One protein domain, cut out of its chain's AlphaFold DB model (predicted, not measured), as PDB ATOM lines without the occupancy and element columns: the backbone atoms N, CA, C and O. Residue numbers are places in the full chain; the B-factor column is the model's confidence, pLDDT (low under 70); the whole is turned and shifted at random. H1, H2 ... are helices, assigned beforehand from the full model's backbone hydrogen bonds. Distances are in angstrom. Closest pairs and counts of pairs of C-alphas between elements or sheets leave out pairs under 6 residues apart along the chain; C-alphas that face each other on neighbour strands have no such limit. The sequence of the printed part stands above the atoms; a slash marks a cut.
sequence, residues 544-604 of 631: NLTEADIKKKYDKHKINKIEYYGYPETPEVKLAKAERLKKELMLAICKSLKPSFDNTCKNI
ATOM      1  N   ASN A 544     -46.330 -45.254  12.078       73.90
ATOM      2  CA  ASN A 544     -46.854 -46.474  12.701       73.90
ATOM      3  C   ASN A 544     -45.886 -47.631  12.434       73.90
ATOM      4  O   ASN A 544     -46.095 -48.436  11.535       73.90
ATOM      5  N   LEU A 545     -44.783 -47.653  13.185       71.89
ATOM      6  CA  LEU A 545     -43.763 -48.690  13.071       71.89
ATOM      7  C   LEU A 545     -44.264 -50.006  13.672       71.89
ATOM      8  O   LEU A 545     -44.701 -50.038  14.824       71.89
ATOM      9  N   THR A 546     -44.156 -51.090  12.909       71.13
ATOM     10  CA  THR A 546     -44.316 -52.447  13.435       71.13
ATOM     11  C   THR A 546     -43.056 -52.881  14.193       71.13
ATOM     12  O   THR A 546     -41.981 -52.298  14.041       71.13
ATOM     13  N   GLU A 547     -43.149 -53.937  15.005       69.41
ATOM     14  CA  GLU A 547     -41.979 -54.529  15.672       69.41
ATOM     15  C   GLU A 547     -40.902 -54.969  14.659       69.41
ATOM     16  O   GLU A 547     -39.707 -54.781  14.893       69.41
ATOM     17  N   ALA A 548     -41.324 -55.474  13.495       73.83
ATOM     18  CA  ALA A 548     -40.429 -55.835  12.400       73.83
ATOM     19  C   ALA A 548     -39.723 -54.608  11.798       73.83
ATOM     20  O   ALA A 548     -38.520 -54.670  11.542       73.83
ATOM     21  N   ASP A 549     -40.430 -53.484  11.630       75.27
ATOM     22  CA  ASP A 549     -39.823 -52.230  11.161       75.27
ATOM     23  C   ASP A 549     -38.781 -51.714  12.148       75.27
ATOM     24  O   ASP A 549     -37.719 -51.247  11.739       75.27
ATOM     25  N   ILE A 550     -39.072 -51.823  13.447       70.65
ATOM     26  CA  ILE A 550     -38.163 -51.389  14.509       70.65
ATOM     27  C   ILE A 550     -36.899 -52.239  14.504       70.65
ATOM     28  O   ILE A 550     -35.797 -51.696  14.463       70.65
ATOM     29  N   LYS A 551     -37.053 -53.563  14.454       70.47
ATOM     30  CA  LYS A 551     -35.921 -54.487  14.394       70.47
ATOM     31  C   LYS A 551     -35.111 -54.333  13.107       70.47
ATOM     32  O   LYS A 551     -33.909 -54.518  13.143       70.47
ATOM     33  N   LYS A 552     -35.735 -54.001  11.975       76.47
ATOM     34  CA  LYS A 552     -35.018 -53.833  10.703       76.47
ATOM     35  C   LYS A 552     -34.286 -52.493  10.603       76.47
ATOM     36  O   LYS A 552     -33.220 -52.442  10.005       76.47
ATOM     37  N   LYS A 553     -34.880 -51.407  11.109       75.23
ATOM     38  CA  LYS A 553     -34.344 -50.045  10.936       75.23
ATOM     39  C   LYS A 553     -33.473 -49.565  12.095       75.23
ATOM     40  O   LYS A 553     -32.653 -48.681  11.882       75.23
ATOM     41  N   TYR A 554     -33.666 -50.105  13.296       78.99
ATOM     42  CA  TYR A 554     -33.058 -49.587  14.525       78.99
ATOM     43  C   TYR A 554     -32.414 -50.679  15.395       78.99
ATOM     44  O   TYR A 554     -32.204 -50.459  16.587       78.99
ATOM     45  N   ASP A 555     -32.075 -51.841  14.827       75.80
ATOM     46  CA  ASP A 555     -31.347 -52.927  15.513       75.80
ATOM     47  C   ASP A 555     -30.044 -52.477  16.183       75.80
ATOM     48  O   ASP A 555     -29.628 -53.049  17.192       75.80
ATOM     49  N   LYS A 556     -29.413 -51.439  15.637       78.74
ATOM     50  CA  LYS A 556     -28.168 -50.859  16.147       78.74
ATOM     51  C   LYS A 556     -28.327 -50.156  17.495       78.74
ATOM     52  O   LYS A 556     -27.349 -50.029  18.234       78.74
ATOM     53  N   HIS A 557     -29.541 -49.731  17.847       75.77
ATOM     54  CA  HIS A 557     -29.832 -49.207  19.176       75.77
ATOM     55  C   HIS A 557     -30.149 -50.365  20.124       75.77
ATOM     56  O   HIS A 557     -31.042 -51.176  19.878       75.77
ATOM     57  N   LYS A 558     -29.433 -50.435  21.251       71.37
ATOM     58  CA  LYS A 558     -29.656 -51.464  22.276       71.37
ATOM     59  C   LYS A 558     -30.961 -51.186  23.027       71.37
ATOM     60  O   LYS A 558     -30.963 -50.535  24.068       71.37
ATOM     61  N   ILE A 559     -32.072 -51.677  22.485       68.52
ATOM     62  CA  ILE A 559     -33.382 -51.631  23.137       68.52
ATOM     63  C   ILE A 559     -33.426 -52.701  24.236       68.52
ATOM     64  O   ILE A 559     -33.055 -53.856  24.007       68.52
ATOM     65  N   ASN A 560     -33.923 -52.344  25.420       63.67
ATOM     66  CA  ASN A 560     -34.239 -53.331  26.448       63.67
ATOM     67  C   ASN A 560     -35.334 -54.271  25.921       63.67
ATOM     68  O   ASN A 560     -36.457 -53.837  25.664       63.67
ATOM     69  N   LYS A 561     -35.020 -55.562  25.757       59.53
ATOM     70  CA  LYS A 561     -36.029 -56.564  25.399       59.53
ATOM     71  C   LYS A 561     -37.046 -56.659  26.532       59.53
ATOM     72  O   LYS A 561     -36.705 -57.060  27.639       59.53
ATOM     73  N   ILE A 562     -38.288 -56.293  26.247       57.82
ATOM     74  CA  ILE A 562     -39.405 -56.500  27.164       57.82
ATOM     75  C   ILE A 562     -40.185 -57.692  26.631       57.82
ATOM     76  O   ILE A 562     -40.858 -57.596  25.606       57.82
ATOM     77  N   GLU A 563     -40.068 -58.824  27.313       59.52
ATOM     78  CA  GLU A 563     -40.835 -60.018  26.980       59.52
ATOM     79  C   GLU A 563     -42.250 -59.877  27.558       59.52
ATOM     80  O   GLU A 563     -42.446 -59.769  28.768       59.52
ATOM     81  N   TYR A 564     -43.257 -59.828  26.685       57.00
ATOM     82  CA  TYR A 564     -44.659 -59.730  27.090       57.00
ATOM     83  C   TYR A 564     -45.286 -61.120  27.166       57.00
ATOM     84  O   TYR A 564     -46.072 -61.496  26.294       57.00
ATOM     85  N   TYR A 565     -44.951 -61.884  28.203       55.13
ATOM     86  CA  TYR A 565     -45.632 -63.151  28.462       55.13
ATOM     87  C   TYR A 565     -47.017 -62.916  29.079       55.13
ATOM     88  O   TYR A 565     -47.175 -62.078  29.964       55.13
ATOM     89  N   GLY A 566     -48.021 -63.668  28.614       65.19
ATOM     90  CA  GLY A 566     -49.321 -63.798  29.287       65.19
ATOM     91  C   GLY A 566     -50.392 -62.744  28.975       65.19
ATOM     92  O   GLY A 566     -51.483 -62.835  29.528       65.19
ATOM     93  N   TYR A 567     -50.138 -61.769  28.095       69.06
ATOM     94  CA  TYR A 567     -51.169 -60.806  27.681       69.06
ATOM     95  C   TYR A 567     -51.967 -61.320  26.472       69.06
ATOM     96  O   TYR A 567     -51.345 -61.789  25.514       69.06
ATOM     97  N   PRO A 568     -53.310 -61.198  26.466       76.44
ATOM     98  CA  PRO A 568     -54.129 -61.603  25.329       76.44
ATOM     99  C   PRO A 568     -53.774 -60.783  24.080       76.44
ATOM    100  O   PRO A 568     -53.450 -59.600  24.173       76.44
ATOM    101  N   GLU A 569     -53.843 -61.396  22.898       77.96
ATOM    102  CA  GLU A 569     -53.559 -60.741  21.612       77.96
ATOM    103  C   GLU A 569     -54.693 -59.813  21.137       77.96
ATOM    104  O   GLU A 569     -55.111 -59.847  19.977       77.96
ATOM    105  N   THR A 570     -55.208 -58.964  22.021       83.36
ATOM    106  CA  THR A 570     -56.221 -57.984  21.630       83.36
ATOM    107  C   THR A 570     -55.581 -56.807  20.876       83.36
ATOM    108  O   THR A 570     -54.383 -56.531  21.051       83.36
ATOM    109  N   PRO A 571     -56.339 -56.093  20.024       81.20
ATOM    110  CA  PRO A 571     -55.854 -54.891  19.341       81.20
ATOM    111  C   PRO A 571     -55.279 -53.837  20.300       81.20
ATOM    112  O   PRO A 571     -54.255 -53.226  19.997       81.20
ATOM    113  N   GLU A 572     -55.879 -53.673  21.483       81.82
ATOM    114  CA  GLU A 572     -55.446 -52.715  22.508       81.82
ATOM    115  C   GLU A 572     -54.078 -53.091  23.083       81.82
ATOM    116  O   GLU A 572     -53.204 -52.237  23.237       81.82
ATOM    117  N   VAL A 573     -53.857 -54.381  23.352       81.01
ATOM    118  CA  VAL A 573     -52.563 -54.881  23.829       81.01
ATOM    119  C   VAL A 573     -51.490 -54.697  22.757       81.01
ATOM    120  O   VAL A 573     -50.372 -54.294  23.077       81.01
ATOM    121  N   LYS A 574     -51.805 -54.956  21.481       77.03
ATOM    122  CA  LYS A 574     -50.865 -54.744  20.366       77.03
ATOM    123  C   LYS A 574     -50.480 -53.265  20.231       77.03
ATOM    124  O   LYS A 574     -49.296 -52.967  20.073       77.03
ATOM    125  N   LEU A 575     -51.442 -52.351  20.379       78.13
ATOM    126  CA  LEU A 575     -51.193 -50.908  20.383       78.13
ATOM    127  C   LEU A 575     -50.303 -50.484  21.564       78.13
ATOM    128  O   LEU A 575     -49.278 -49.838  21.355       78.13
ATOM    129  N   ALA A 576     -50.630 -50.917  22.785       80.43
ATOM    130  CA  ALA A 576     -49.853 -50.595  23.984       80.43
ATOM    131  C   ALA A 576     -48.411 -51.139  23.921       80.43
ATOM    132  O   ALA A 576     -47.463 -50.464  24.334       80.43
ATOM    133  N   LYS A 577     -48.222 -52.347  23.366       78.58
ATOM    134  CA  LYS A 577     -46.890 -52.918  23.102       78.58
ATOM    135  C   LYS A 577     -46.095 -52.046  22.128       78.58
ATOM    136  O   LYS A 577     -44.929 -51.759  22.399       78.58
ATOM    137  N   ALA A 578     -46.718 -51.603  21.035       76.24
ATOM    138  CA  ALA A 578     -46.077 -50.745  20.042       76.24
ATOM    139  C   ALA A 578     -45.680 -49.377  20.627       76.24
ATOM    140  O   ALA A 578     -44.552 -48.928  20.427       76.24
ATOM    141  N   GLU A 579     -46.556 -48.733  21.403       80.25
ATOM    142  CA  GLU A 579     -46.255 -47.457  22.072       80.25
ATOM    143  C   GLU A 579     -45.101 -47.576  23.072       80.25
ATOM    144  O   GLU A 579     -44.190 -46.743  23.093       80.25
ATOM    145  N   ARG A 580     -45.089 -48.642  23.880       81.10
ATOM    146  CA  ARG A 580     -43.997 -48.889  24.825       81.10
ATOM    147  C   ARG A 580     -42.678 -49.172  24.109       81.10
ATOM    148  O   ARG A 580     -41.645 -48.665  24.538       81.10
ATOM    149  N   LEU A 581     -42.706 -49.910  22.999       79.47
ATOM    150  CA  LEU A 581     -41.517 -50.164  22.184       79.47
ATOM    151  C   LEU A 581     -40.964 -48.873  21.559       79.47
ATOM    152  O   LEU A 581     -39.753 -48.658  21.595       79.47
ATOM    153  N   LYS A 582     -41.831 -47.972  21.069       82.08
ATOM    154  CA  LYS A 582     -41.418 -46.632  20.616       82.08
ATOM    155  C   LYS A 582     -40.688 -45.872  21.726       82.08
ATOM    156  O   LYS A 582     -39.629 -45.304  21.476       82.08
ATOM    157  N   LYS A 583     -41.215 -45.897  22.956       82.81
ATOM    158  CA  LYS A 583     -40.600 -45.226  24.110       82.81
ATOM    159  C   LYS A 583     -39.218 -45.791  24.447       82.81
ATOM    160  O   LYS A 583     -38.285 -45.015  24.631       82.81
ATOM    161  N   GLU A 584     -39.071 -47.113  24.506       82.71
ATOM    162  CA  GLU A 584     -37.770 -47.747  24.771       82.71
ATOM    163  C   GLU A 584     -36.751 -47.453  23.665       82.71
ATOM    164  O   GLU A 584     -35.584 -47.210  23.960       82.71
ATOM    165  N   LEU A 585     -37.183 -47.406  22.402       84.94
ATOM    166  CA  LEU A 585     -36.312 -47.025  21.291       84.94
ATOM    167  C   LEU A 585     -35.856 -45.562  21.392       84.94
ATOM    168  O   LEU A 585     -34.674 -45.281  21.220       84.94
ATOM    169  N   MET A 586     -36.756 -44.633  21.726       86.12
ATOM    170  CA  MET A 586     -36.387 -43.230  21.958       86.12
ATOM    171  C   MET A 586     -35.397 -43.085  23.126       86.12
ATOM    172  O   MET A 586     -34.458 -42.296  23.043       86.12
ATOM    173  N   LEU A 587     -35.561 -43.872  24.199       84.88
ATOM    174  CA  LEU A 587     -34.598 -43.928  25.304       84.88
ATOM    175  C   LEU A 587     -33.249 -44.508  24.857       84.88
ATOM    176  O   LEU A 587     -32.208 -43.995  25.260       84.88
ATOM    177  N   ALA A 588     -33.251 -45.548  24.020       85.48
ATOM    178  CA  ALA A 588     -32.032 -46.147  23.486       85.48
ATOM    179  C   ALA A 588     -31.260 -45.169  22.584       85.48
ATOM    180  O   ALA A 588     -30.044 -45.073  22.705       85.48
ATOM    181  N   ILE A 589     -31.963 -44.387  21.758       87.41
ATOM    182  CA  ILE A 589     -31.386 -43.283  20.975       87.41
ATOM    183  C   ILE A 589     -30.704 -42.258  21.893       87.41
ATOM    184  O   ILE A 589     -29.544 -41.911  21.684       87.41
ATOM    185  N   CYS A 590     -31.377 -41.829  22.964       87.56
ATOM    186  CA  CYS A 590     -30.782 -40.892  23.919       87.56
ATOM    187  C   CYS A 590     -29.579 -41.467  24.676       87.56
ATOM    188  O   CYS A 590     -28.615 -40.747  24.924       87.56
ATOM    189  N   LYS A 591     -29.592 -42.766  24.989       85.86
ATOM    190  CA  LYS A 591     -28.438 -43.463  25.578       85.86
ATOM    191  C   LYS A 591     -27.260 -43.587  24.616       85.86
ATOM    192  O   LYS A 591     -26.118 -43.553  25.060       85.86
ATOM    193  N   SER A 592     -27.521 -43.726  23.316       84.36
ATOM    194  CA  SER A 592     -26.475 -43.735  22.289       84.36
ATOM    195  C   SER A 592     -25.763 -42.385  22.181       84.36
ATOM    196  O   SER A 592     -24.549 -42.367  22.032       84.36
ATOM    197  N   LEU A 593     -26.494 -41.273  22.312       82.20
ATOM    198  CA  LEU A 593     -25.895 -39.934  22.398       82.20
ATOM    199  C   LEU A 593     -25.097 -39.731  23.682       82.20
ATOM    200  O   LEU A 593     -24.032 -39.120  23.677       82.20
ATOM    201  N   LYS A 594     -25.658 -40.190  24.805       73.56
ATOM    202  CA  LYS A 594     -25.111 -39.979  26.143       73.56
ATOM    203  C   LYS A 594     -25.116 -41.293  26.897       73.56
ATOM    204  O   LYS A 594     -26.152 -41.668  27.452       73.56
ATOM    205  N   PRO A 595     -23.958 -41.965  26.999       61.50
ATOM    206  CA  PRO A 595     -23.850 -43.213  27.745       61.50
ATOM    207  C   PRO A 595     -24.324 -43.102  29.207       61.50
ATOM    208  O   PRO A 595     -24.712 -44.104  29.799       61.50
ATOM    209  N   SER A 596     -24.338 -41.889  29.776       50.29
ATOM    210  CA  SER A 596     -24.818 -41.561  31.126       50.29
ATOM    211  C   SER A 596     -26.319 -41.230  31.232       50.29
ATOM    212  O   SER A 596     -26.767 -40.777  32.285       50.29
ATOM    213  N   PHE A 597     -27.118 -41.418  30.175       52.79
ATOM    214  CA  PHE A 597     -28.541 -41.068  30.175       52.79
ATOM    215  C   PHE A 597     -29.380 -42.029  31.044       52.79
ATOM    216  O   PHE A 597     -29.794 -43.106  30.597       52.79
ATOM    217  N   ASP A 598     -29.665 -41.614  32.283       55.86
ATOM    218  CA  ASP A 598     -30.641 -42.235  33.186       55.86
ATOM    219  C   ASP A 598     -32.034 -41.584  33.060       55.86
ATOM    220  O   ASP A 598     -32.179 -40.462  32.585       55.86
ATOM    221  N   ASN A 599     -33.089 -42.299  33.480       53.43
ATOM    222  CA  ASN A 599     -34.521 -41.962  33.312       53.43
ATOM    223  C   ASN A 599     -35.012 -40.665  34.023       53.43
ATOM    224  O   ASN A 599     -36.195 -40.540  34.352       53.43
ATOM    225  N   THR A 600     -34.152 -39.680  34.280       48.46
ATOM    226  CA  THR A 600     -34.468 -38.429  34.992       48.46
ATOM    227  C   THR A 600     -35.427 -37.508  34.236       48.46
ATOM    228  O   THR A 600     -36.036 -36.624  34.839       48.46
ATOM    229  N   CYS A 601     -35.689 -37.761  32.955       50.01
ATOM    230  CA  CYS A 601     -36.675 -37.014  32.184       50.01
ATOM    231  C   CYS A 601     -38.037 -37.688  32.152       50.01
ATOM    232  O   CYS A 601     -38.394 -38.403  31.216       50.01
ATOM    233  N   LYS A 602     -38.861 -37.382  33.152       47.35
ATOM    234  CA  LYS A 602     -40.248 -37.861  33.221       47.35
ATOM    235  C   LYS A 602     -41.169 -37.349  32.091       47.35
ATOM    236  O   LYS A 602     -42.293 -37.825  32.001       47.35
ATOM    237  N   ASN A 603     -40.711 -36.465  31.194       47.84
ATOM    238  CA  ASN A 603     -41.568 -35.729  30.251       47.84
ATOM    239  C   ASN A 603     -41.128 -35.783  28.772       47.84
ATOM    240  O   ASN A 603     -41.073 -34.755  28.107       47.84
ATOM    241  N   ILE A 604     -40.903 -36.968  28.201       49.42
ATOM    242  CA  ILE A 604     -40.804 -37.113  26.727       49.42
ATOM    243  C   ILE A 604     -42.184 -36.884  26.036       49.42
ATOM    244  O   ILE A 604     -42.283 -36.776  24.819       49.42
TER     245      ILE A 604
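This is residues 544 to 604 of the 631 residues of an uncharacterized protein of Strongyloides stercoralis (UniProt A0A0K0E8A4). One long helix, H2, makes the longest axis, with the short helix H1 alongside it, running the same way. From H1 a long link runs back to where H2 begins, residues 565 to 572 stick out there, and after H2 the tail, residues 594 to 604, folds back. The 61 printed residues hold H1, then H2, and no named strand; the class is all helix, with 30 residues, under half, in named elements. The whole is only just loose, close to compact, with a radius of gyration of the C-alphas of 12.7 A, and spans 36 by 26 by 21 A.

H1, residues 547 to 553, and H2, residues 571 to 593, are close but not clearly touching. Their closest C-alphas, of Glu 547 and Ala 578, are 7.1 A apart. They run the same way at a shallow tilt of 27 degrees. In both, every O i to N i+4 pair is within hydrogen-bond range.

H1 begins at C-alpha 547 (-41.979, -54.529, 15.672). H2, 33.6 A long, ends at C-alpha 593 (-25.895, -39.934, 22.398).

The printed part has no cut. The link is long, 17 residues. pLDDT is under 70 at residues 547, 559 to 567 and 595 to 604.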